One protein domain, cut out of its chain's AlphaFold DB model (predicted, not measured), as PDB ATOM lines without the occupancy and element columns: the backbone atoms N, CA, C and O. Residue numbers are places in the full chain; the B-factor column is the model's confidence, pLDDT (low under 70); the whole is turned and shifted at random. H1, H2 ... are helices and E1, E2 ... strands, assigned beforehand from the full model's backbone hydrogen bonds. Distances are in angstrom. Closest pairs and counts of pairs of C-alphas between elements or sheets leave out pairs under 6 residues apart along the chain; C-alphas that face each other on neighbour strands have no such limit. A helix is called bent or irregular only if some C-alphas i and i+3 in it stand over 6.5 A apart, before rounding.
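AT A GLANCE: This is residues 7 to 194 of the 472 residues of the protein "4Fe-4S ferredoxin-type domain-containing protein" of Acidimicrobiia bacterium (UniProt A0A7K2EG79). A small, twisted sheet of four short parallel strands stands toward one end of the domain, with H7 packed on one face and H4 and H8 only grazing it. A cluster of helices, H5, H6 and H2, extends beyond the sheet, and H1 crosses its far end. A long stretch without named elements, residues 50 to 82, links H2 to the sheet. The 188 printed residues have eight named helices and four named strands, in the order H1 H2 E1 H3 H4 E2 H5 H6 E3 H7 E4 H8, class mixed, sheet order E2 E1 E3 E4. The whole is compact, with a radius of gyration of the C-alphas of 17.3 A and spans of 50 by 41 by 32 A.

HOW THE PARTS SIT: H1, residues 17 to 32, touches H5, residues 127 to 132, with residues 22 to 29 alone, about perpendicular at 77 degrees; the closest C-alphas, of Arg 25 and Ser 132, are 6.2 A apart. H2, residues 39 to 49, only just touches H6, residues 135 to 151, with 3 pairs of C-alphas within 8 A, the closest being Glu 47 and Val 137 at 6.7 A. E1, residues 83 to 86, H3, residues 88 to 93, H4, residues 95 to 110, and E2, residues 115 to 117, form a strand-helix-strand unit, two parallel neighbour strands with helices between, its crossover right-handed. H3 and H4 touch only at the corner, with C-alphas of Gly 91 and Asn 97 at 4.7 A. N 85 and O 116 are 2.8 A apart across E1 and E2. H5 and H6 are a helical hairpin, with C-alphas of Ala 129 and Phe 138 closest at 5.4 A; in the split unit E2, H5 H6, E3, residues 156 to 159, E1 lies between the strands and the crossover is right-handed. N 84 and O 156, across E1 and E3, are 2.9 A apart. E3, H7, residues 162 to 175, and E4, residues 180 to 183, form another right-handed unit; N 157 and O 180 are 2.8 A apart. In two layers, helices on one face of a sheet, H7 is over E3 and E4 at a height over the sheet of 9.7 A and runs along the strands. H7 touches H6, about perpendicular at 83 degrees, with C-alphas of Met 143 and Leu 175 closest at 6.5 A. H8, residues 184 to 193, only grazes the sheet with residues 184 to 187, as H4 does with 101 to 109. Every O i to N i+4 pair is within hydrogen-bond range in H1, H2, H3, H5, H6 and H8, but 11 of 12 in H4 and 6 of 10 in H7.

IN THESE COORDINATES: H1 begins at C-alpha 17, (200.959, 216.029, 150.968), and is 21.5 A long. H4 is 23.0 A, H6 23.5 A and H7 19.4 A long; H7 is only just irregular, with C-alphas 169 and 172 at 6.52 A. H8 ends at C-alpha 193, (207.895, 223.345, 187.352).

THE WHOLE: The two C-alphas farthest apart, of Val 13 and Glu 68, are 53.2 A apart. The printed part has no cut, the link from H2 to E1 is long, and no printed residue is under 70 in pLDDT.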
ATOM      1  N   CYS A   7     206.040 212.999 155.477       94.94
ATOM      2  CA  CYS A   7     206.209 213.478 154.117       94.94
ATOM      3  C   CYS A   7     206.200 215.004 154.041       94.94
ATOM      4  O   CYS A   7     207.008 215.558 153.309       94.94
ATOM      5  N   ASP A   8     205.332 215.658 154.813       93.81
ATOM      6  CA  ASP A   8     205.252 217.116 154.849       93.81
ATOM      7  C   ASP A   8     206.484 217.689 155.564       93.81
ATOM      8  O   ASP A   8     207.126 218.586 155.034       93.81
ATOM      9  N   GLU A   9     206.868 217.114 156.713       90.12
ATOM     10  CA  GLU A   9     208.008 217.585 157.518       90.12
ATOM     11  C   GLU A   9     209.348 217.487 156.770       90.12
ATOM     12  O   GLU A   9     210.216 218.337 156.934       90.12
ATOM     13  N   ILE A  10     209.536 216.459 155.934       92.44
ATOM     14  CA  ILE A  10     210.773 216.287 155.154       92.44
ATOM     15  C   ILE A  10     210.749 217.033 153.811       92.44
ATOM     16  O   ILE A  10     211.750 217.040 153.095       92.44
ATOM     17  N   CYS A  11     209.613 217.618 153.417       92.19
ATOM     18  CA  CYS A  11     209.473 218.231 152.104       92.19
ATOM     19  C   CYS A  11     210.245 219.561 152.038       92.19
ATOM     20  O   CYS A  11     209.859 220.509 152.714       92.19
ATOM     21  N   PRO A  12     211.260 219.707 151.166       90.19
ATOM     22  CA  PRO A  12     212.077 220.926 151.106       90.19
ATOM     23  C   PRO A  12     211.339 222.146 150.532       90.19
ATOM     24  O   PRO A  12     211.882 223.245 150.529       90.19
ATOM     25  N   VAL A  13     210.138 221.949 149.984       93.38
ATOM     26  CA  VAL A  13     209.311 223.007 149.381       93.38
ATOM     27  C   VAL A  13     207.907 223.063 149.996       93.38
ATOM     28  O   VAL A  13     206.991 223.603 149.384       93.38
ATOM     29  N   ASN A  14     207.739 222.488 151.193       87.56
ATOM     30  CA  ASN A  14     206.532 222.562 152.024       87.56
ATOM     31  C   ASN A  14     205.233 222.158 151.301       87.56
ATOM     32  O   ASN A  14     204.208 222.828 151.404       87.56
ATOM     33  N   ILE A  15     205.260 221.042 150.563       91.62
ATOM     34  CA  ILE A  15     204.037 220.483 149.973       91.62
ATOM     35  C   ILE A  15     203.183 219.867 151.085       91.62
ATOM     36  O   ILE A  15     203.621 218.956 151.783       91.62
ATOM     37  N   GLU A  16     201.929 220.305 151.172       90.94
ATOM     38  CA  GLU A  16     200.882 219.734 152.029       90.94
ATOM     39  C   GLU A  16     200.398 218.388 151.453       90.94
ATOM     40  O   GLU A  16     199.333 218.276 150.837       90.94
ATOM     41  N   ILE A  17     201.236 217.351 151.548       95.38
ATOM     42  CA  ILE A  17     200.959 216.029 150.968       95.38
ATOM     43  C   ILE A  17     199.845 215.339 151.755       95.38
ATOM     44  O   ILE A  17     198.969 214.705 151.157       95.38
ATOM     45  N   LEU A  18     199.866 215.456 153.086       95.19
ATOM     46  CA  LEU A  18     198.865 214.831 153.939       95.19
ATOM     47  C   LEU A  18     197.446 215.306 153.607       95.19
ATOM     48  O   LEU A  18     196.564 214.464 153.448       95.19
ATOM     49  N   ASP A  19     197.237 216.610 153.445       93.12
ATOM     50  CA  ASP A  19     195.908 217.173 153.187       93.12
ATOM     51  C   ASP A  19     195.324 216.649 151.873       93.12
ATOM     52  O   ASP A  19     194.181 216.200 151.832       93.12
ATOM     53  N   LYS A  20     196.152 216.534 150.827       95.75
ATOM     54  CA  LYS A  20     195.743 215.933 149.545       95.75
ATOM     55  C   LYS A  20     195.349 214.463 149.690       95.75
ATOM     56  O   LYS A  20     194.393 214.012 149.062       95.75
ATOM     57  N   ILE A  21     196.072 213.701 150.516       96.62
ATOM     58  CA  ILE A  21     195.726 212.300 150.803       96.62
ATOM     59  C   ILE A  21     194.392 212.220 151.551       96.62
ATOM     60  O   ILE A  21     193.588 211.333 151.261       96.62
ATOM     61  N   LEU A  22     194.158 213.106 152.518       96.25
ATOM     62  CA  LEU A  22     192.920 213.127 153.295       96.25
ATOM     63  C   LEU A  22     191.720 213.550 152.442       96.25
ATOM     64  O   LEU A  22     190.675 212.914 152.538       96.25
ATOM     65  N   ASP A  23     191.882 214.525 151.549       96.19
ATOM     66  CA  ASP A  23     190.842 214.918 150.593       96.19
ATOM     67  C   ASP A  23     190.498 213.781 149.625       96.19
ATOM     68  O   ASP A  23     189.325 213.503 149.377       96.19
ATOM     69  N   MET A  24     191.509 213.058 149.132       97.25
ATOM     70  CA  MET A  24     191.287 211.866 148.313       97.25
ATOM     71  C   MET A  24     190.534 210.780 149.093       97.25
ATOM     72  O   MET A  24     189.576 210.213 148.574       97.25
ATOM     73  N   ARG A  25     190.918 210.506 150.349       96.81
ATOM     74  CA  ARG A  25     190.184 209.566 151.216       96.81
ATOM     75  C   ARG A  25     188.742 210.006 151.428       96.81
ATOM     76  O   ARG A  25     187.851 209.165 151.391       96.81
ATOM     77  N   ARG A  26     188.510 211.306 151.625       97.00
ATOM     78  CA  ARG A  26     187.167 211.873 151.771       97.00
ATOM     79  C   ARG A  26     186.327 211.635 150.521       97.00
ATOM     80  O   ARG A  26     185.198 211.172 150.636       97.00
ATOM     81  N   TYR A  27     186.884 211.894 149.338       97.50
ATOM     82  CA  TYR A  27     186.208 211.612 148.071       97.50
ATOM     83  C   TYR A  27     185.856 210.125 147.937       97.50
ATOM     84  O   TYR A  27     184.693 209.792 147.720       97.50
ATOM     85  N   LEU A  28     186.834 209.235 148.134       96.94
ATOM     86  CA  LEU A  28     186.623 207.790 148.030       96.94
ATOM     87  C   LEU A  28     185.558 207.307 149.023       96.94
ATOM     88  O   LEU A  28     184.626 206.603 148.642       96.94
ATOM     89  N   SER A  29     185.629 207.758 150.277       94.44
ATOM     90  CA  SER A  29     184.703 207.320 151.318       94.44
ATOM     91  C   SER A  29     183.277 207.840 151.124       94.44
ATOM     92  O   SER A  29     182.343 207.101 151.424       94.44
ATOM     93  N   LEU A  30     183.089 209.091 150.687       93.31
ATOM     94  CA  LEU A  30     181.763 209.723 150.626       93.31
ATOM     95  C   LEU A  30     181.085 209.602 149.259       93.31
ATOM     96  O   LEU A  30     179.862 209.511 149.203       93.31
ATOM     97  N   MET A  31     181.856 209.631 148.169       95.06
ATOM     98  CA  MET A  31     181.311 209.650 146.807       95.06
ATOM     99  C   MET A  31     181.320 208.261 146.176       95.06
ATOM    100  O   MET A  31     180.320 207.847 145.598       95.06
ATOM    101  N   GLU A  32     182.426 207.532 146.318       96.19
ATOM    102  CA  GLU A  32     182.584 206.199 145.718       96.19
ATOM    103  C   GLU A  32     182.166 205.070 146.672       96.19
ATOM    104  O   GLU A  32     181.998 203.931 146.246       96.19
ATOM    105  N   SER A  33     181.989 205.373 147.967       93.19
ATOM    106  CA  SER A  33     181.861 204.360 149.028       93.19
ATOM    107  C   SER A  33     183.006 203.331 149.007       93.19
ATOM    108  O   SER A  33     182.817 202.170 149.368       93.19
ATOM    109  N   ASP A  34     184.192 203.766 148.577       94.56
ATOM    110  CA  ASP A  34     185.399 202.952 148.466       94.56
ATOM    111  C   ASP A  34     186.302 203.202 149.677       94.56
ATOM    112  O   ASP A  34     187.032 204.191 149.772       94.56
ATOM    113  N   PHE A  35     186.208 202.315 150.660       92.00
ATOM    114  CA  PHE A  35     187.047 202.327 151.849       92.00
ATOM    115  C   PHE A  35     187.265 200.893 152.357       92.00
ATOM    116  O   PHE A  35     186.444 200.012 152.088       92.00
ATOM    117  N   PRO A  36     188.350 200.632 153.114       92.00
ATOM    118  CA  PRO A  36     188.629 199.302 153.652       92.00
ATOM    119  C   PRO A  36     187.464 198.741 154.472       92.00
ATOM    120  O   PRO A  36     186.941 199.405 155.371       92.00
ATOM    121  N   THR A  37     187.073 197.501 154.184       92.31
ATOM    122  CA  THR A  37     185.909 196.837 154.794       92.31
ATOM    123  C   THR A  37     186.009 196.699 156.316       92.31
ATOM    124  O   THR A  37     184.998 196.741 157.018       92.31
ATOM    125  N   GLU A  38     187.233 196.604 156.826       92.62
ATOM    126  CA  GLU A  38     187.620 196.491 158.228       92.62
ATOM    127  C   GLU A  38     187.164 197.715 159.038       92.62
ATOM    128  O   GLU A  38     186.742 197.586 160.188       92.62
ATOM    129  N   LEU A  39     187.113 198.896 158.406       93.81
ATOM    130  CA  LEU A  39     186.596 200.119 159.029       93.81
ATOM    131  C   LEU A  39     185.083 200.095 159.247       93.81
ATOM    132  O   LEU A  39     184.573 200.868 160.058       93.81
ATOM    133  N   GLY A  40     184.351 199.217 158.556       93.06
ATOM    134  CA  GLY A  40     182.893 199.183 158.619       93.06
ATOM    135  C   GLY A  40     182.360 198.965 160.037       93.06
ATOM    136  O   GLY A  40     181.343 199.551 160.407       93.06
ATOM    137  N   THR A  41     183.046 198.158 160.852       94.19
ATOM    138  CA  THR A  41     182.668 197.960 162.261       94.19
ATOM    139  C   THR A  41     182.921 199.218 163.081       94.19
ATOM    140  O   THR A  41     182.016 199.659 163.781       94.19
ATOM    141  N   ALA A  42     184.090 199.849 162.941       95.25
ATOM    142  CA  ALA A  42     184.408 201.083 163.659       95.25
ATOM    143  C   ALA A  42     183.441 202.228 163.304       95.25
ATOM    144  O   ALA A  42     183.005 202.952 164.196       95.25
ATOM    145  N   TYR A  43     183.055 202.371 162.029       95.50
ATOM    146  CA  TYR A  43     182.059 203.363 161.598       95.50
ATOM    147  C   TYR A  43     180.699 203.134 162.248       95.50
ATOM    148  O   TYR A  43     180.181 204.039 162.897       95.50
ATOM    149  N   ARG A  44     180.159 201.912 162.161       96.06
ATOM    150  CA  ARG A  44     178.874 201.584 162.796       96.06
ATOM    151  C   ARG A  44     178.917 201.766 164.311       96.06
ATOM    152  O   ARG A  44     177.931 202.207 164.892       96.06
ATOM    153  N   SER A  45     180.030 201.434 164.959       97.06
ATOM    154  CA  SER A  45     180.209 201.653 166.397       97.06
ATOM    155  C   SER A  45     180.216 203.142 166.748       97.06
ATOM    156  O   SER A  45     179.550 203.556 167.695       97.06
ATOM    157  N   MET A  46     180.902 203.974 165.958       97.44
ATOM    158  CA  MET A  46     180.891 205.426 166.143       97.44
ATOM    159  C   MET A  46     179.493 206.022 165.948       97.44
ATOM    160  O   MET A  46     179.085 206.850 166.754       97.44
ATOM    161  N   GLU A  47     178.745 205.568 164.944       95.81
ATOM    162  CA  GLU A  47     177.373 206.025 164.680       95.81
ATOM    163  C   GLU A  47     176.386 205.622 165.781       95.81
ATOM    164  O   GLU A  47     175.571 206.435 166.205       95.81
ATOM    165  N   ASN A  48     176.449 204.374 166.253       95.62
ATOM    166  CA  ASN A  48     175.434 203.828 167.161       95.62
ATOM    167  C   ASN A  48     175.786 203.972 168.645       95.62
ATOM    168  O   ASN A  48     174.902 203.948 169.497       95.62
ATOM    169  N   SER A  49     177.074 204.056 168.972       94.88
ATOM    170  CA  SER A  49     177.570 204.046 170.354       94.88
ATOM    171  C   SER A  49     178.438 205.259 170.682       94.88
ATOM    172  O   SER A  49     178.915 205.375 171.807       94.88
ATOM    173  N   GLY A  50     178.678 206.161 169.726       96.44
ATOM    174  CA  GLY A  50     179.495 207.355 169.941       96.44
ATOM    175  C   GLY A  50     180.982 207.060 170.155       96.44
ATOM    176  O   GLY A  50     181.732 207.954 170.540       96.44
ATOM    177  N   ASN A  51     181.443 205.820 169.942       97.19
ATOM    178  CA  ASN A  51     182.845 205.433 170.091       97.19
ATOM    179  C   ASN A  51     183.223 204.267 169.163       97.19
ATOM    180  O   ASN A  51     182.393 203.403 168.889       97.19
ATOM    181  N   PRO A  52     184.479 204.195 168.691       95.81
ATOM    182  CA  PRO A  52     184.886 203.166 167.736       95.81
ATOM    183  C   PRO A  52     185.076 201.768 168.358       95.81
ATOM    184  O   PRO A  52     185.136 200.798 167.610       95.81
ATOM    185  N   TRP A  53     185.094 201.637 169.695       94.25
ATOM    186  CA  TRP A  53     185.136 200.342 170.398       94.25
ATOM    187  C   TRP A  53     183.772 199.632 170.443       94.25
ATOM    188  O   TRP A  53     183.717 198.453 170.782       94.25
ATOM    189  N   GLY A  54     182.671 200.322 170.123       95.44
ATOM    190  CA  GLY A  54     181.315 199.759 170.204       95.44
ATOM    191  C   GLY A  54     180.847 199.494 171.638       95.44
ATOM    192  O   GLY A  54     179.933 198.701 171.856       95.44
ATOM    193  N   MET A  55     181.486 200.132 172.619       96.38
ATOM    194  CA  MET A  55     181.179 199.963 174.038       96.38
ATOM    195  C   MET A  55     180.028 200.878 174.456       96.38
ATOM    196  O   MET A  55     179.809 201.934 173.863       96.38
ATOM    197  N   ALA A  56     179.291 200.495 175.499       95.88
ATOM    198  CA  ALA A  56     178.192 201.310 176.005       95.88
ATOM    199  C   ALA A  56     178.698 202.645 176.585       95.88
ATOM    200  O   ALA A  56     179.663 202.683 177.349       95.88
ATOM    201  N   GLN A  57     177.995 203.739 176.287       94.19
ATOM    202  CA  GLN A  57     178.309 205.062 176.847       94.19
ATOM    203  C   GLN A  57     178.134 205.111 178.370       94.19
ATOM    204  O   GLN A  57     178.875 205.814 179.047       94.19
ATOM    205  N   SER A  58     177.227 204.307 178.938       94.44
ATOM    206  CA  SER A  58     177.067 204.192 180.394       94.44
ATOM    207  C   SER A  58     178.329 203.690 181.100       94.44
ATOM    208  O   SER A  58     178.544 204.044 182.249       94.44
ATOM    209  N   ALA A  59     179.169 202.911 180.408       94.56
ATOM    210  CA  ALA A  59     180.411 202.353 180.946       94.56
ATOM    211  C   ALA A  59     181.610 203.322 180.856       94.56
ATOM    212  O   ALA A  59     182.744 202.970 181.186       94.56
ATOM    213  N   ARG A  60     181.408 204.546 180.344       95.12
ATOM    214  CA  ARG A  60     182.503 205.469 180.001       95.12
ATOM    215  C   ARG A  60     183.268 205.999 181.216       95.12
ATOM    216  O   ARG A  60     184.453 206.315 181.095       95.12
ATOM    217  N   ALA A  61     182.595 206.071 182.363       95.19
ATOM    218  CA  ALA A  61     183.156 206.503 183.642       95.19
ATOM    219  C   ALA A  61     183.497 205.336 184.587       95.19
ATOM    220  O   ALA A  61     183.902 205.589 185.717       95.19
ATOM    221  N   ASP A  62     183.384 204.074 184.152       95.12
ATOM    222  CA  ASP A  62     183.609 202.906 185.024       95.12
ATOM    223  C   ASP A  62     185.016 202.891 185.637       95.12
ATOM    224  O   ASP A  62     185.213 202.422 186.753       95.12
ATOM    225  N   TRP A  63     186.007 203.457 184.940       94.69
ATOM    226  CA  TRP A  63     187.377 203.584 185.442       94.69
ATOM    227  C   TRP A  63     187.481 204.433 186.722       94.69
ATOM    228  O   TRP A  63     188.461 204.280 187.456       94.69
ATOM    229  N   ALA A  64     186.500 205.303 186.983       93.50
ATOM    230  CA  ALA A  64     186.457 206.228 188.111       93.50
ATOM    231  C   ALA A  64     185.674 205.685 189.321       93.50
ATOM    232  O   ALA A  64     185.568 206.392 190.318       93.50
ATOM    233  N   SER A  65     185.139 204.454 189.268       87.62
ATOM    234  CA  SER A  65     184.231 203.910 190.298       87.62
ATOM    235  C   SER A  65     184.777 203.962 191.727       87.62
ATOM    236  O   SER A  65     184.005 204.100 192.672       87.62
ATOM    237  N   ASP A  66     186.099 203.855 191.870       86.81
ATOM    238  CA  ASP A  66     186.782 203.777 193.166       86.81
ATOM    239  C   ASP A  66     187.541 205.067 193.511       86.81
ATOM    240  O   ASP A  66     188.291 205.092 194.485       86.81
ATOM    241  N   PHE A  67     187.400 206.123 192.704       85.88
ATOM    242  CA  PHE A  67     187.999 207.420 193.001       85.88
ATOM    243  C   PHE A  67     187.058 208.262 193.853       85.88
ATOM    244  O   PHE A  67     185.927 208.556 193.468       85.88
ATOM    245  N   GLU A  68     187.561 208.730 194.991       84.19
ATOM    246  CA  GLU A  68     186.899 209.786 195.745       84.19
ATOM    247  C   GLU A  68     187.162 211.142 195.072       84.19
ATOM    248  O   GLU A  68     188.265 211.418 194.597       84.19
ATOM    249  N   GLY A  69     186.142 212.002 195.011       80.81
ATOM    250  CA  GLY A  69     186.293 213.390 194.556       80.81
ATOM    251  C   GLY A  69     186.361 213.612 193.039       80.81
ATOM    252  O   GLY A  69     186.613 214.740 192.627       80.81
ATOM    253  N   VAL A  70     186.121 212.599 192.198       92.06
ATOM    254  CA  VAL A  70     185.975 212.802 190.744       92.06
ATOM    255  C   VAL A  70     184.536 213.198 190.417       92.06
ATOM    256  O   VAL A  70     183.608 212.409 190.586       92.06
ATOM    257  N   VAL A  71     184.351 214.424 189.926       93.25
ATOM    258  CA  VAL A  71     183.040 214.930 189.496       93.25
ATOM    259  C   VAL A  71     182.746 214.455 188.074       93.25
ATOM    260  O   VAL A  71     183.454 214.818 187.133       93.25
ATOM    261  N   VAL A  72     181.687 213.659 187.913       94.19
ATOM    262  CA  VAL A  72     181.179 213.216 186.608       94.19
ATOM    263  C   VAL A  72     179.948 214.042 186.251       94.19
ATOM    264  O   VAL A  72     178.908 213.918 186.894       94.19
ATOM    265  N   LEU A  73     180.074 214.882 185.229       92.50
ATOM    266  CA  LEU A  73     178.987 215.689 184.690       92.50
ATOM    267  C   LEU A  73     178.052 214.816 183.852       92.50
ATOM    268  O   LEU A  73     178.495 213.938 183.109       92.50
ATOM    269  N   ASP A  74     176.754 215.083 183.945       84.81
ATOM    270  CA  ASP A  74     175.718 214.404 183.162       84.81
ATOM    271  C   ASP A  74     175.506 215.029 181.768       84.81
ATOM    272  O   ASP A  74     174.765 214.483 180.950       84.81
ATOM    273  N   GLY A  75     176.175 216.157 181.496       84.75
ATOM    274  CA  GLY A  75     176.098 216.910 180.246       84.75
ATOM    275  C   GLY A  75     175.068 218.044 180.230       84.75
ATOM    276  O   GLY A  75     174.975 218.722 179.208       84.75
ATOM    277  N   ASN A  76     174.332 218.279 181.322       86.75
ATOM    278  CA  ASN A  76     173.292 219.313 181.392       86.75
ATOM    279  C   ASN A  76     173.684 220.517 182.257       86.75
ATOM    280  O   ASN A  76     173.327 221.649 181.927       86.75
ATOM    281  N   ASP A  77     174.400 220.276 183.355       87.38
ATOM    282  CA  ASP A  77     174.761 221.321 184.312       87.38
ATOM    283  C   ASP A  77     176.096 221.993 183.951       87.38
ATOM    284  O   ASP A  77     177.063 221.283 183.675       87.38
ATOM    285  N   PRO A  78     176.197 223.340 183.983       93.75
ATOM    286  CA  PRO A  78     177.437 224.046 183.676       93.75
ATOM    287  C   PRO A  78     178.635 223.534 184.479       93.75
ATOM    288  O   PRO A  78     178.519 223.214 185.662       93.75
ATOM    289  N   ILE A  79     179.807 223.514 183.848       96.88
ATOM    290  CA  ILE A  79     181.039 223.130 184.530       96.88
ATOM    291  C   ILE A  79     181.443 224.204 185.548       96.88
ATOM    292  O   ILE A  79     181.643 225.369 185.202       96.88
ATOM    293  N   GLU A  80     181.567 223.802 186.814       95.69
ATOM    294  CA  GLU A  80     182.105 224.659 187.879       95.69
ATOM    295  C   GLU A  80     183.630 224.535 188.010       95.69
ATOM    296  O   GLU A  80     184.289 225.501 188.393       95.69
ATOM    297  N   ALA A  81     184.180 223.367 187.662       97.06
ATOM    298  CA  ALA A  81     185.608 223.078 187.745       97.06
ATOM    299  C   ALA A  81     186.440 223.901 186.745       97.06
ATOM    300  O   ALA A  81     185.978 224.213 185.643       97.06
ATOM    301  N   GLU A  82     187.697 224.199 187.088       97.50
ATOM    302  CA  GLU A  82     188.610 224.932 186.196       97.50
ATOM    303  C   GLU A  82     188.843 224.205 184.857       97.50
ATOM    304  O   GLU A  82     188.854 224.841 183.795       97.50
ATOM    305  N   TYR A  83     189.020 222.881 184.902       98.56
ATOM    306  CA  TYR A  83     189.308 222.059 183.730       98.56
ATOM    307  C   TYR A  83     188.237 220.999 183.484       98.56
ATOM    308  O   TYR A  83     187.765 220.323 184.397       98.56
ATOM    309  N   LEU A  84     187.947 220.749 182.209       98.69
ATOM    310  CA  LEU A  84     187.383 219.472 181.799       98.69
ATOM    311  C   LEU A  84     188.523 218.497 181.484       98.69
ATOM    312  O   LEU A  84     189.327 218.756 180.590       98.69
ATOM    313  N   TYR A  85     188.570 217.347 182.149       98.69
ATOM    314  CA  TYR A  85     189.441 216.253 181.739       98.69
ATOM    315  C   TYR A  85     188.737 215.383 180.690       98.69
ATOM    316  O   TYR A  85     187.844 214.594 180.995       98.69
ATOM    317  N   TRP A  86     189.149 215.547 179.433       98.69
ATOM    318  CA  TRP A  86     188.692 214.748 178.302       98.69
ATOM    319  C   TRP A  86     189.444 213.417 178.256       98.69
ATOM    320  O   TRP A  86     190.592 213.333 177.791       98.69
ATOM    321  N   VAL A  87     188.771 212.367 178.725       98.00
ATOM    322  CA  VAL A  87     189.341 211.023 178.909       98.00
ATOM    323  C   VAL A  87     189.584 210.349 177.559       98.00
ATOM    324  O   VAL A  87     190.618 209.706 177.338       98.00
ATOM    325  N   GLY A  88     188.645 210.535 176.631       97.75
ATOM    326  CA  GLY A  88     188.659 209.935 175.308       97.75
ATOM    327  C   GLY A  88     188.365 208.433 175.326       97.75
ATOM    328  O   GLY A  88     188.355 207.762 176.353       97.75
ATOM    329  N   CYS A  89     188.147 207.864 174.139       97.56
ATOM    330  CA  CYS A  89     187.685 206.479 174.027       97.56
ATOM    331  C   CYS A  89     188.687 205.455 174.581       97.56
ATOM    332  O   CYS A  89     188.287 204.556 175.314       97.56
ATOM    333  N   ALA A  90     189.980 205.595 174.268       97.38
ATOM    334  CA  ALA A  90     190.993 204.668 174.773       97.38
ATOM    335  C   ALA A  90     191.114 204.754 176.304       97.38
ATOM    336  O   ALA A  90     191.116 203.726 176.969       97.38
ATOM    337  N   GLY A  91     191.117 205.965 176.871       97.31
ATOM    338  CA  GLY A  91     191.167 206.161 178.321       97.31
ATOM    339  C   GLY A  91     189.970 205.568 179.069       97.31
ATOM    340  O   GLY A  91     190.115 205.150 180.218       97.31
ATOM    341  N   SER A  92     188.806 205.503 178.418       97.25
ATOM    342  CA  SER A  92     187.578 204.953 178.995       97.25
ATOM    343  C   SER A  92     187.405 203.448 178.795       97.25
ATOM    344  O   SER A  92     186.777 202.803 179.638       97.25
ATOM    345  N   TYR A  93     187.918 202.873 177.703       96.62
ATOM    346  CA  TYR A  93     187.552 201.515 177.276       96.62
ATOM    347  C   TYR A  93     188.716 200.540 177.102       96.62
ATOM    348  O   TYR A  93     188.489 199.340 177.215       96.62
ATOM    349  N   ASP A  94     189.934 201.013 176.841       96.88
ATOM    350  CA  ASP A  94     191.099 200.136 176.719       96.88
ATOM    351  C   ASP A  94     191.726 199.884 178.097       96.88
ATOM    352  O   ASP A  94     191.997 200.818 178.849       96.88
ATOM    353  N   ASP A  95     191.972 198.621 178.447       94.50
ATOM    354  CA  ASP A  95     192.381 198.241 179.806       94.50
ATOM    355  C   ASP A  95     193.742 198.804 180.223       94.50
ATOM    356  O   ASP A  95     193.961 199.100 181.400       94.50
ATOM    357  N   LYS A  96     194.665 198.990 179.274       95.00
ATOM    358  CA  LYS A  96     195.962 199.615 179.556       95.00
ATOM    359  C   LYS A  96     195.796 201.115 179.752       95.00
ATOM    360  O   LYS A  96     196.312 201.670 180.719       95.00
ATOM    361  N   ASN A  97     195.040 201.761 178.874       97.94
ATOM    362  CA  ASN A  97     194.820 203.200 178.916       97.94
ATOM    363  C   ASN A  97     193.903 203.643 180.056       97.94
ATOM    364  O   ASN A  97     194.077 204.745 180.562       97.94
ATOM    365  N   ARG A  98     193.020 202.776 180.559       97.31
ATOM    366  CA  ARG A  98     192.318 202.997 181.831       97.31
ATOM    367  C   ARG A  98     193.299 203.207 182.978       97.31
ATOM    368  O   ARG A  98     193.081 204.096 183.791       97.31
ATOM    369  N   LYS A  99     194.406 202.456 183.031       97.62
ATOM    370  CA  LYS A  99     195.451 202.667 184.051       97.62
ATOM    371  C   LYS A  99     196.104 204.040 183.908       97.62
ATOM    372  O   LYS A  99     196.344 204.684 184.920       97.62
ATOM    373  N   VAL A 100     196.329 204.502 182.676       98.50
ATOM    374  CA  VAL A 100     196.851 205.854 182.403       98.50
ATOM    375  C   VAL A 100     195.859 206.916 182.874       98.50
ATOM    376  O   VAL A 100     196.249 207.826 183.598       98.50
ATOM    377  N   THR A 101     194.565 206.746 182.573       98.38
ATOM    378  CA  THR A 101     193.506 207.644 183.050       98.38
ATOM    379  C   THR A 101     193.517 207.744 184.570       98.38
ATOM    380  O   THR A 101     193.543 208.848 185.104       98.38
ATOM    381  N   ARG A 102     193.559 206.598 185.263       98.00
ATOM    382  CA  ARG A 102     193.609 206.539 186.729       98.00
ATOM    383  C   ARG A 102     194.876 207.199 187.280       98.00
ATOM    384  O   ARG A 102     194.782 207.966 188.232       98.00
ATOM    385  N   ALA A 103     196.033 206.961 186.661       98.44
ATOM    386  CA  ALA A 103     197.284 207.585 187.076       98.44
ATOM    387  C   ALA A 103     197.254 209.109 186.904       98.44
ATOM    388  O   ALA A 103     197.604 209.840 187.824       98.44
ATOM    389  N   MET A 104     196.756 209.601 185.767       98.38
ATOM    390  CA  MET A 104     196.557 211.033 185.543       98.38
ATOM    391  C   MET A 104     195.593 211.653 186.556       98.38
ATOM    392  O   MET A 104     195.866 212.740 187.057       98.38
ATOM    393  N   THR A 105     194.489 210.976 186.886       98.38
ATOM    394  CA  THR A 105     193.547 211.425 187.920       98.38
ATOM    395  C   THR A 105     194.228 211.549 189.283       98.38
ATOM    396  O   THR A 105     194.093 212.591 189.919       98.38
ATOM    397  N   GLU A 106     195.009 210.550 189.707       97.81
ATOM    398  CA  GLU A 106     195.749 210.612 190.973       97.81
ATOM    399  C   GLU A 106     196.788 211.745 190.975       97.81
ATOM    400  O   GLU A 106     196.854 212.517 191.930       97.81
ATOM    401  N   LEU A 107     197.562 211.904 189.895       98.44
ATOM    402  CA  LEU A 107     198.558 212.976 189.769       98.44
ATOM    403  C   LEU A 107     197.913 214.370 189.819       98.44
ATOM    404  O   LEU A 107     198.420 215.264 190.498       98.44
ATOM    405  N   MET A 108     196.772 214.556 189.150       98.25
ATOM    406  CA  MET A 108     196.010 215.805 189.195       98.25
ATOM    407  C   MET A 108     195.458 216.091 190.596       98.25
ATOM    408  O   MET A 108     195.569 217.223 191.064       98.25
ATOM    409  N   GLN A 109     194.923 215.082 191.293       97.00
ATOM    410  CA  GLN A 109     194.442 215.228 192.672       97.00
ATOM    411  C   GLN A 109     195.580 215.560 193.645       97.00
ATOM    412  O   GLN A 109     195.447 216.493 194.437       97.00
ATOM    413  N   ARG A 110     196.721 214.865 193.545       96.81
ATOM    414  CA  ARG A 110     197.939 215.152 194.325       96.81
ATOM    415  C   ARG A 110     198.408 216.594 194.124       96.81
ATOM    416  O   ARG A 110     198.789 217.250 195.088       96.81
ATOM    417  N   ALA A 111     198.313 217.105 192.898       98.00
ATOM    418  CA  ALA A 111     198.677 218.478 192.563       98.00
ATOM    419  C   ALA A 111     197.567 219.520 192.829       98.00
ATOM    420  O   ALA A 111     197.738 220.711 192.532       98.00
ATOM    421  N   GLY A 112     196.415 219.094 193.363       97.25
ATOM    422  CA  GLY A 112     195.262 219.947 193.659       97.25
ATOM    423  C   GLY A 112     194.637 220.598 192.424       97.25
ATOM    424  O   GLY A 112     194.189 221.741 192.499       97.25
ATOM    425  N   VAL A 113     194.706 219.953 191.258       98.12
ATOM    426  CA  VAL A 113     194.051 220.428 190.030       98.12
ATOM    427  C   VAL A 113     192.542 220.253 190.181       98.12
ATOM    428  O   VAL A 113     192.079 219.177 190.550       98.12
ATOM    429  N   ASP A 114     191.787 221.307 189.884       97.69
ATOM    430  CA  ASP A 114     190.325 221.299 189.915       97.69
ATOM    431  C   ASP A 114     189.773 220.886 188.543       97.69
ATOM    432  O   ASP A 114     189.924 221.614 187.556       97.69
ATOM    433  N   PHE A 115     189.190 219.689 188.459       97.94
ATOM    434  CA  PHE A 115     188.703 219.134 187.198       97.94
ATOM    435  C   PHE A 115     187.410 218.327 187.345       97.94
ATOM    436  O   PHE A 115     187.136 217.715 188.377       97.94
ATOM    437  N   ALA A 116     186.652 218.263 186.250       97.62
ATOM    438  CA  ALA A 116     185.503 217.377 186.077       97.62
ATOM    439  C   ALA A 116     185.664 216.498 184.821       97.62
ATOM    440  O   ALA A 116     186.525 216.759 183.980       97.62
ATOM    441  N   VAL A 117     184.836 215.461 184.673       97.38
ATOM    442  CA  VAL A 117     184.782 214.577 183.488       97.38
ATOM    443  C   VAL A 117     183.347 214.461 182.964       97.38
ATOM    444  O   VAL A 117     182.404 214.676 183.714       97.38
ATOM    445  N   LEU A 118     183.151 214.090 181.693       94.38
ATOM    446  CA  LEU A 118     181.820 214.067 181.052       94.38
ATOM    447  C   LEU A 118     181.074 212.725 181.092       94.38
ATOM    448  O   LEU A 118     179.944 212.642 180.618       94.38
ATOM    449  N   GLY A 119     181.686 211.656 181.611       92.75
ATOM    450  CA  GLY A 119     181.048 210.337 181.694       92.75
ATOM    451  C   GLY A 119     180.311 209.940 180.399       92.75
ATOM    452  O   GLY A 119     180.907 210.033 179.326       92.75
ATOM    453  N   PRO A 120     179.030 209.521 180.453       93.56
ATOM    454  CA  PRO A 120     178.252 209.149 179.264       93.56
ATOM    455  C   PRO A 120     178.010 210.267 178.234       93.56
ATOM    456  O   PRO A 120     177.685 209.947 177.087       93.56
ATOM    457  N   ALA A 121     178.153 211.541 178.616       94.56
ATOM    458  CA  ALA A 121     177.981 212.684 177.719       94.56
ATOM    459  C   ALA A 121     179.209 212.932 176.822       94.56
ATOM    460  O   ALA A 121     179.107 213.624 175.813       94.56
ATOM    461  N   GLU A 122     180.369 212.349 177.142       96.94
ATOM    462  CA  GLU A 122     181.555 212.440 176.289       96.94
ATOM    463  C   GLU A 122     181.409 211.498 175.088       96.94
ATOM    464  O   GLU A 122     181.237 210.296 175.280       96.94
ATOM    465  N   MET A 123     181.537 211.977 173.848       96.94
ATOM    466  CA  MET A 123     181.609 211.107 172.661       96.94
ATOM    467  C   MET A 123     183.037 211.001 172.121       96.94
ATOM    468  O   MET A 123     183.981 211.582 172.649       96.94
ATOM    469  N   CYS A 124     183.269 210.166 171.112       98.25
ATOM    470  CA  CYS A 124     184.529 210.183 170.372       98.25
ATOM    471  C   CYS A 124     184.718 211.554 169.719       98.25
ATOM    472  O   CYS A 124     183.751 212.140 169.243       98.25
ATOM    473  N   THR A 125     185.959 212.039 169.624       98.38
ATOM    474  CA  THR A 125     186.247 213.306 168.929       98.38
ATOM    475  C   THR A 125     186.010 213.237 167.418       98.38
ATOM    476  O   THR A 125     186.049 214.252 166.732       98.38
ATOM    477  N   GLY A 126     185.816 212.030 166.878       98.06
ATOM    478  CA  GLY A 126     185.660 211.780 165.450       98.06
ATOM    479  C   GLY A 126     186.981 211.660 164.680       98.06
ATOM    480  O   GLY A 126     186.936 211.485 163.463       98.06
ATOM    481  N   ASP A 127     188.147 211.688 165.348       98.19
ATOM    482  CA  ASP A 127     189.459 211.576 164.678       98.19
ATOM    483  C   ASP A 127     189.557 210.351 163.751       98.19
ATOM    484  O   ASP A 127     189.888 210.547 162.578       98.19
ATOM    485  N   PRO A 128     189.212 209.113 164.175       97.12
ATOM    486  CA  PRO A 128     189.317 207.959 163.286       97.12
ATOM    487  C   PRO A 128     188.473 208.116 162.021       97.12
ATOM    488  O   PRO A 128     188.979 207.853 160.933       97.12
ATOM    489  N   ALA A 129     187.234 208.606 162.153       97.56
ATOM    490  CA  ALA A 129     186.335 208.842 161.026       97.56
ATOM    491  C   ALA A 129     186.911 209.880 160.054       97.56
ATOM    492  O   ALA A 129     186.982 209.636 158.850       97.56
ATOM    493  N   ARG A 130     187.405 211.009 160.574       97.56
ATOM    494  CA  ARG A 130     187.994 212.057 159.734       97.56
ATOM    495  C   ARG A 130     189.244 211.570 159.015       97.56
ATOM    496  O   ARG A 130     189.410 211.814 157.823       97.56
ATOM    497  N   ARG A 131     190.119 210.833 159.707       97.06
ATOM    498  CA  ARG A 131     191.365 210.330 159.111       97.06
ATOM    499  C   ARG A 131     191.169 209.256 158.058       97.06
ATOM    500  O   ARG A 131     192.028 209.120 157.179       97.06
ATOM    501  N   SER A 132     190.093 208.486 158.135       96.19
ATOM    502  CA  SER A 132     189.737 207.520 157.100       96.19
ATOM    503  C   SER A 132     188.904 208.117 155.964       96.19
ATOM    504  O   SER A 132     188.746 207.451 154.947       96.19
ATOM    505  N   GLY A 133     188.438 209.366 156.089       96.69
ATOM    506  CA  GLY A 133     187.682 210.079 155.054       96.69
ATOM    507  C   GLY A 133     186.167 210.111 155.269       96.69
ATOM    508  O   GLY A 133     185.457 210.721 154.474       96.69
ATOM    509  N   ASN A 134     185.651 209.516 156.346       97.00
ATOM    510  CA  ASN A 134     184.232 209.581 156.682       97.00
ATOM    511  C   ASN A 134     183.907 210.898 157.412       97.00
ATOM    512  O   ASN A 134     183.707 210.942 158.627       97.00
ATOM    513  N   GLU A 135     183.887 211.995 156.646       96.56
ATOM    514  CA  GLU A 135     183.624 213.346 157.168       96.56
ATOM    515  C   GLU A 135     182.214 213.469 157.766       96.56
ATOM    516  O   GLU A 135     182.024 214.240 158.700       96.56
ATOM    517  N   TYR A 136     181.241 212.687 157.285       95.75
ATOM    518  CA  TYR A 136     179.877 212.689 157.822       95.75
ATOM    519  C   TYR A 136     179.848 212.240 159.290       95.75
ATOM    520  O   TYR A 136     179.333 212.956 160.149       95.75
ATOM    521  N   VAL A 137     180.460 211.090 159.599       97.38
ATOM    522  CA  VAL A 137     180.549 210.590 160.983       97.38
ATOM    523  C   VAL A 137     181.393 211.521 161.853       97.38
ATOM    524  O   VAL A 137     181.045 211.749 163.009       97.38
ATOM    525  N   PHE A 138     182.466 212.103 161.304       98.44
ATOM    526  CA  PHE A 138     183.236 213.126 162.013       98.44
ATOM    527  C   PHE A 138     182.367 214.329 162.395       98.44
ATOM    528  O   PHE A 138     182.337 214.684 163.568       98.44
ATOM    529  N   GLN A 139     181.649 214.933 161.443       97.94
ATOM    530  CA  GLN A 139     180.823 216.113 161.706       97.94
ATOM    531  C   GLN A 139     179.710 215.819 162.707       97.94
ATOM    532  O   GLN A 139     179.504 216.616 163.614       97.94
ATOM    533  N   MET A 140     179.047 214.666 162.594       98.00
ATOM    534  CA  MET A 140     178.012 214.249 163.541       98.00
ATOM    535  C   MET A 140     178.544 214.216 164.984       98.00
ATOM    536  O   MET A 140     177.989 214.881 165.857       98.00
ATOM    537  N   LEU A 141     179.666 213.526 165.214       98.56
ATOM    538  CA  LEU A 141     180.277 213.427 166.543       98.56
ATOM    539  C   LEU A 141     180.825 214.773 167.032       98.56
ATOM    540  O   LEU A 141     180.633 215.155 168.186       98.56
ATOM    541  N   ALA A 142     181.539 215.491 166.166       98.69
ATOM    542  CA  ALA A 142     182.213 216.728 166.525       98.69
ATOM    543  C   ALA A 142     181.214 217.846 166.839       98.69
ATOM    544  O   ALA A 142     181.373 218.519 167.852       98.69
ATOM    545  N   MET A 143     180.158 218.012 166.035       98.44
ATOM    546  CA  MET A 143     179.124 219.021 166.286       98.44
ATOM    547  C   MET A 143     178.381 218.752 167.594       98.44
ATOM    548  O   MET A 143     178.182 219.687 168.365       98.44
ATOM    549  N   GLN A 144     178.037 217.493 167.882       97.88
ATOM    550  CA  GLN A 144     177.396 217.137 169.146       97.88
ATOM    551  C   GLN A 144     178.306 217.426 170.346       97.88
ATOM    552  O   GLN A 144     177.870 218.028 171.323       97.88
ATOM    553  N   ASN A 145     179.590 217.066 170.258       98.38
ATOM    554  CA  ASN A 145     180.550 217.403 171.306       98.38
ATOM    555  C   ASN A 145     180.689 218.920 171.489       98.38
ATOM    556  O   ASN A 145     180.713 219.384 172.622       98.38
ATOM    557  N   VAL A 146     180.775 219.696 170.403       98.75
ATOM    558  CA  VAL A 146     180.862 221.164 170.468       98.75
ATOM    559  C   VAL A 146     179.618 221.760 171.121       98.75
ATOM    560  O   VAL A 146     179.748 222.640 171.968       98.75
ATOM    561  N   GLU A 147     178.425 221.270 170.781       98.06
ATOM    562  CA  GLU A 147     177.172 221.696 171.408       98.06
ATOM    563  C   GLU A 147     177.191 221.439 172.920       98.06
ATOM    564  O   GLU A 147     176.954 222.365 173.696       98.06
ATOM    565  N   THR A 148     177.554 220.225 173.345       97.75
ATOM    566  CA  THR A 148     177.671 219.873 174.767       97.75
ATOM    567  C   THR A 148     178.717 220.734 175.476       97.75
ATOM    568  O   THR A 148     178.415 221.367 176.482       97.75
ATOM    569  N   LEU A 149     179.940 220.817 174.949       98.50
ATOM    570  CA  LEU A 149     181.034 221.574 175.567       98.50
ATOM    571  C   LEU A 149     180.704 223.070 175.691       98.50
ATOM    572  O   LEU A 149     180.960 223.673 176.735       98.50
ATOM    573  N   ASN A 150     180.098 223.659 174.657       98.19
ATOM    574  CA  ASN A 150     179.674 225.058 174.674       98.19
ATOM    575  C   ASN A 150     178.506 225.284 175.641       98.19
ATOM    576  O   ASN A 150     178.523 226.262 176.387       98.19
ATOM    577  N   GLY A 151     177.518 224.383 175.659       97.44
ATOM    578  CA  GLY A 151     176.376 224.446 176.575       97.44
ATOM    579  C   GLY A 151     176.791 224.379 178.045       97.44
ATOM    580  O   GLY A 151     176.235 225.091 178.878       97.44
ATOM    581  N   LEU A 152     177.831 223.601 178.343       97.69
ATOM    582  CA  LEU A 152     178.418 223.486 179.676       97.69
ATOM    583  C   LEU A 152     179.325 224.663 180.055       97.69
ATOM    584  O   LEU A 152     179.710 224.781 181.215       97.69
ATOM    585  N   GLY A 153     179.693 225.528 179.106       97.62
ATOM    586  CA  GLY A 153     180.610 226.643 179.344       97.62
ATOM    587  C   GLY A 153     182.076 226.225 179.516       97.62
ATOM    588  O   GLY A 153     182.843 226.951 180.154       97.62
ATOM    589  N   VAL A 154     182.479 225.080 178.953       98.38
ATOM    590  CA  VAL A 154     183.863 224.584 179.017       98.38
ATOM    591  C   VAL A 154     184.803 225.557 178.310       98.38
ATOM    592  O   VAL A 154     184.560 225.963 177.176       98.38
ATOM    593  N   ARG A 155     185.909 225.913 178.976       97.56
ATOM    594  CA  ARG A 155     186.961 226.775 178.404       97.56
ATOM    595  C   ARG A 155     188.306 226.076 178.288       97.56
ATOM    596  O   ARG A 155     188.977 226.252 177.276       97.56
ATOM    597  N   LYS A 156     188.685 225.298 179.304       98.62
ATOM    598  CA  LYS A 156     189.961 224.581 179.361       98.62
ATOM    599  C   LYS A 156     189.732 223.078 179.351       98.62
ATOM    600  O   LYS A 156     188.901 222.576 180.107       98.62
ATOM    601  N   ILE A 157     190.475 222.368 178.510       98.88
ATOM    602  CA  ILE A 157     190.374 220.917 178.357       98.88
ATOM    603  C   ILE A 157     191.750 220.284 178.537       98.88
ATOM    604  O   ILE A 157     192.677 220.588 177.794       98.88
ATOM    605  N   ILE A 158     191.872 219.350 179.473       98.81
ATOM    606  CA  ILE A 158     193.042 218.479 179.603       98.81
ATOM    607  C   ILE A 158     192.754 217.193 178.832       98.81
ATOM    608  O   ILE A 158     191.666 216.637 178.949       98.81
ATOM    609  N   THR A 159     193.713 216.673 178.070       98.75
ATOM    610  CA  THR A 159     193.576 215.335 177.478       98.75
ATOM    611  C   THR A 159     194.892 214.575 177.434       98.75
ATOM    612  O   THR A 159     195.957 215.135 177.169       98.75
ATOM    613  N   GLN A 160     194.813 213.264 177.655       98.00
ATOM    614  CA  GLN A 160     195.969 212.373 177.557       98.00
ATOM    615  C   GLN A 160     196.244 211.868 176.132       98.00
ATOM    616  O   GLN A 160     197.240 211.197 175.883       98.00
ATOM    617  N   CYS A 161     195.355 212.161 175.178       98.50
ATOM    618  CA  CYS A 161     195.445 211.641 173.821       98.50
ATOM    619  C   CYS A 161     195.836 212.737 172.819       98.50
ATOM    620  O   CYS A 161     195.023 213.627 172.565       98.50
ATOM    621  N   PRO A 162     196.997 212.640 172.142       98.56
ATOM    622  CA  PRO A 162     197.391 213.596 171.105       98.56
ATOM    623  C   PRO A 162     196.423 213.704 169.916       98.56
ATOM    624  O   PRO A 162     196.339 214.751 169.281       98.56
ATOM    625  N   HIS A 163     195.668 212.644 169.611       98.56
ATOM    626  CA  HIS A 163     194.632 212.692 168.573       98.56
ATOM    627  C   HIS A 163     193.437 213.544 169.016       98.56
ATOM    628  O   HIS A 163     192.944 214.374 168.252       98.56
ATOM    629  N   CYS A 164     192.997 213.377 170.268       98.69
ATOM    630  CA  CYS A 164     191.960 214.220 170.858       98.69
ATOM    631  C   CYS A 164     192.452 215.661 170.983       98.69
ATOM    632  O   CYS A 164     191.741 216.561 170.560       98.69
ATOM    633  N   PHE A 165     193.686 215.862 171.452       98.81
ATOM    634  CA  PHE A 165     194.348 217.163 171.542       98.81
ATOM    635  C   PHE A 165     194.304 217.919 170.209       98.81
ATOM    636  O   PHE A 165     193.776 219.024 170.147       98.81
ATOM    637  N   ASN A 166     194.743 217.274 169.123       98.62
ATOM    638  CA  ASN A 166     194.695 217.862 167.786       98.62
ATOM    639  C   ASN A 166     193.267 218.181 167.330       98.62
ATOM    640  O   ASN A 166     193.012 219.239 166.767       98.62
ATOM    641  N   THR A 167     192.332 217.255 167.546       98.62
ATOM    642  CA  THR A 167     190.960 217.413 167.047       98.62
ATOM    643  C   THR A 167     190.220 218.523 167.798       98.62
ATOM    644  O   THR A 167     189.593 219.387 167.192       98.62
ATOM    645  N   LEU A 168     190.338 218.543 169.125       98.81
ATOM    646  CA  LEU A 168     189.724 219.555 169.979       98.81
ATOM    647  C   LEU A 168     190.355 220.937 169.757       98.81
ATOM    648  O   LEU A 168     189.635 221.925 169.689       98.81
ATOM    649  N   GLY A 169     191.685 221.012 169.635       98.19
ATOM    650  CA  GLY A 169     192.409 222.284 169.542       98.19
ATOM    651  C   GLY A 169     192.410 222.902 168.144       98.19
ATOM    652  O   GLY A 169     192.188 224.100 168.002       98.19
ATOM    653  N   ASN A 170     192.626 222.095 167.099       97.94
ATOM    654  CA  ASN A 170     192.873 222.608 165.743       97.94
ATOM    655  C   ASN A 170     191.675 222.456 164.802       97.94
ATOM    656  O   ASN A 170     191.598 223.130 163.773       97.94
ATOM    657  N   GLU A 171     190.748 221.551 165.113       98.00
ATOM    658  CA  GLU A 171     189.706 221.143 164.169       98.00
ATOM    659  C   GLU A 171     188.295 221.535 164.596       98.00
ATOM    660  O   GLU A 171     187.527 222.006 163.757       98.00
ATOM    661  N   TYR A 172     187.965 221.426 165.882       98.62
ATOM    662  CA  TYR A 172     186.698 221.917 166.428       98.62
ATOM    663  C   TYR A 172     186.462 223.428 166.239       98.62
ATOM    664  O   TYR A 172     185.294 223.796 166.077       98.62
ATOM    665  N   PRO A 173     187.486 224.306 166.132       98.44
ATOM    666  CA  PRO A 173     187.267 225.709 165.779       98.44
ATOM    667  C   PRO A 173     186.508 225.912 164.462       98.44
ATOM    668  O   PRO A 173     185.763 226.877 164.329       98.44
ATOM    669  N   GLN A 174     186.625 224.984 163.501       96.94
ATOM    670  CA  GLN A 174     185.878 225.038 162.231       96.94
ATOM    671  C   GLN A 174     184.365 224.827 162.426       96.94
ATOM    672  O   GLN A 174     183.579 225.141 161.536       96.94
ATOM    673  N   LEU A 175     183.966 224.289 163.581       97.81
ATOM    674  CA  LEU A 175     182.591 223.968 163.962       97.81
ATOM    675  C   LEU A 175     182.083 224.860 165.111       97.81
ATOM    676  O   LEU A 175     181.004 224.613 165.641       97.81
ATOM    677  N   GLY A 176     182.843 225.893 165.499       97.88
ATOM    678  CA  GLY A 176     182.485 226.819 166.580       97.88
ATOM    679  C   GLY A 176     182.844 226.341 167.993       97.88
ATOM    680  O   GLY A 176     182.346 226.904 168.969       97.88
ATOM    681  N   GLY A 177     183.689 225.313 168.125       98.12
ATOM    682  CA  GLY A 177     184.256 224.885 169.404       98.12
ATOM    683  C   GLY A 177     185.639 225.489 169.621       98.12
ATOM    684  O   GLY A 177     186.591 225.088 168.956       98.12
ATOM    685  N   HIS A 178     185.758 226.442 170.544       97.94
ATOM    686  CA  HIS A 178     187.014 227.130 170.843       97.94
ATOM    687  C   HIS A 178     187.405 226.892 172.301       97.94
ATOM    688  O   HIS A 178     186.780 227.441 173.207       97.94
ATOM    689  N   TYR A 179     188.451 226.095 172.518       98.25
ATOM    690  CA  TYR A 179     188.902 225.699 173.851       98.25
ATOM    691  C   TYR A 179     190.417 225.852 173.973       98.25
ATOM    692  O   TYR A 179     191.155 225.635 173.012       98.25
ATOM    693  N   GLU A 180     190.885 226.175 175.172       98.25
ATOM    694  CA  GLU A 180     192.285 226.002 175.545       98.25
ATOM    695  C   GLU A 180     192.506 224.516 175.835       98.25
ATOM    696  O   GLU A 180     192.095 224.004 176.877       98.25
ATOM    697  N   VAL A 181     193.106 223.799 174.888       98.75
ATOM    698  CA  VAL A 181     193.382 222.369 175.050       98.75
ATOM    699  C   VAL A 181     194.825 222.194 175.505       98.75
ATOM    700  O   VAL A 181     195.730 222.798 174.937       98.75
ATOM    701  N   ILE A 182     195.040 221.367 176.524       98.75
ATOM    702  CA  ILE A 182     196.342 221.090 177.126       98.75
ATOM    703  C   ILE A 182     196.570 219.583 177.083       98.75
ATOM    704  O   ILE A 182     195.757 218.790 177.571       98.75
ATOM    705  N   HIS A 183     197.687 219.167 176.495       98.88
ATOM    706  CA  HIS A 183     198.077 217.768 176.541       98.88
ATOM    707  C   HIS A 183     198.635 217.405 177.923       98.88
ATOM    708  O   HIS A 183     199.361 218.193 178.530       98.88
ATOM    709  N   HIS A 184     198.364 216.191 178.408       98.69
ATOM    710  CA  HIS A 184     198.777 215.765 179.749       98.69
ATOM    711  C   HIS A 184     200.283 215.926 180.017       98.69
ATOM    712  O   HIS A 184     200.661 216.307 181.116       98.69
ATOM    713  N   SER A 185     201.147 215.732 179.014       98.69
ATOM    714  CA  SER A 185     202.590 215.968 179.169       98.69
ATOM    715  C   SER A 185     202.930 217.428 179.481       98.69
ATOM    716  O   SER A 185     203.845 217.682 180.250       98.69
ATOM    717  N   GLN A 186     202.215 218.381 178.871       98.75
ATOM    718  CA  GLN A 186     202.411 219.814 179.108       98.75
ATOM    719  C   GLN A 186     201.884 220.199 180.491       98.75
ATOM    720  O   GLN A 186     202.523 220.968 181.199       98.75
ATOM    721  N   LEU A 187     200.746 219.628 180.898       98.75
ATOM    722  CA  LEU A 187     200.216 219.834 182.242       98.75
ATOM    723  C   LEU A 187     201.178 219.294 183.304       98.75
ATOM    724  O   LEU A 187     201.491 220.005 184.250       98.75
ATOM    725  N   LEU A 188     201.664 218.058 183.153       98.81
ATOM    726  CA  LEU A 188     202.608 217.464 184.101       98.81
ATOM    727  C   LEU A 188     203.884 218.303 184.214       98.81
ATOM    728  O   LEU A 188     204.308 218.584 185.327       98.81
ATOM    729  N   GLU A 189     204.442 218.766 183.093       98.56
ATOM    730  CA  GLU A 189     205.591 219.682 183.091       98.56
ATOM    731  C   GLU A 189     205.294 220.949 183.908       98.56
ATOM    732  O   GLU A 189     206.034 221.271 184.833       98.56
ATOM    733  N   GLN A 190     204.166 221.617 183.645       98.00
ATOM    734  CA  GLN A 190     203.756 222.816 184.385       98.00
ATOM    735  C   GLN A 190     203.579 222.556 185.888       98.00
ATOM    736  O   GLN A 190     203.957 223.385 186.719       98.00
ATOM    737  N   LEU A 191     202.985 221.422 186.264       98.56
ATOM    738  CA  LEU A 191     202.762 221.070 187.667       98.56
ATOM    739  C   LEU A 191     204.078 220.787 188.395       98.56
ATOM    740  O   LEU A 191     204.222 221.214 189.540       98.56
ATOM    741  N   VAL A 192     205.035 220.139 187.732       97.88
ATOM    742  CA  VAL A 192     206.388 219.918 188.260       97.88
ATOM    743  C   VAL A 192     207.138 221.241 188.406       97.88
ATOM    744  O   VAL A 192     207.608 221.557 189.496       97.88
ATOM    745  N   ASP A 193     207.173 222.066 187.358       96.25
ATOM    746  CA  ASP A 193     207.895 223.345 187.352       96.25
ATOM    747  C   ASP A 193     207.350 224.327 188.403       96.25
ATOM    748  O   ASP A 193     208.094 225.095 189.017       96.25
ATOM    749  N   SER A 194     206.034 224.299 188.628       96.94
ATOM    750  CA  SER A 194     205.357 225.115 189.645       96.94
ATOM    751  C   SER A 194     205.531 224.597 191.079       96.94
ATOM    752  O   SER A 194     205.147 225.291 192.022       96.94
TER     753      SER A 194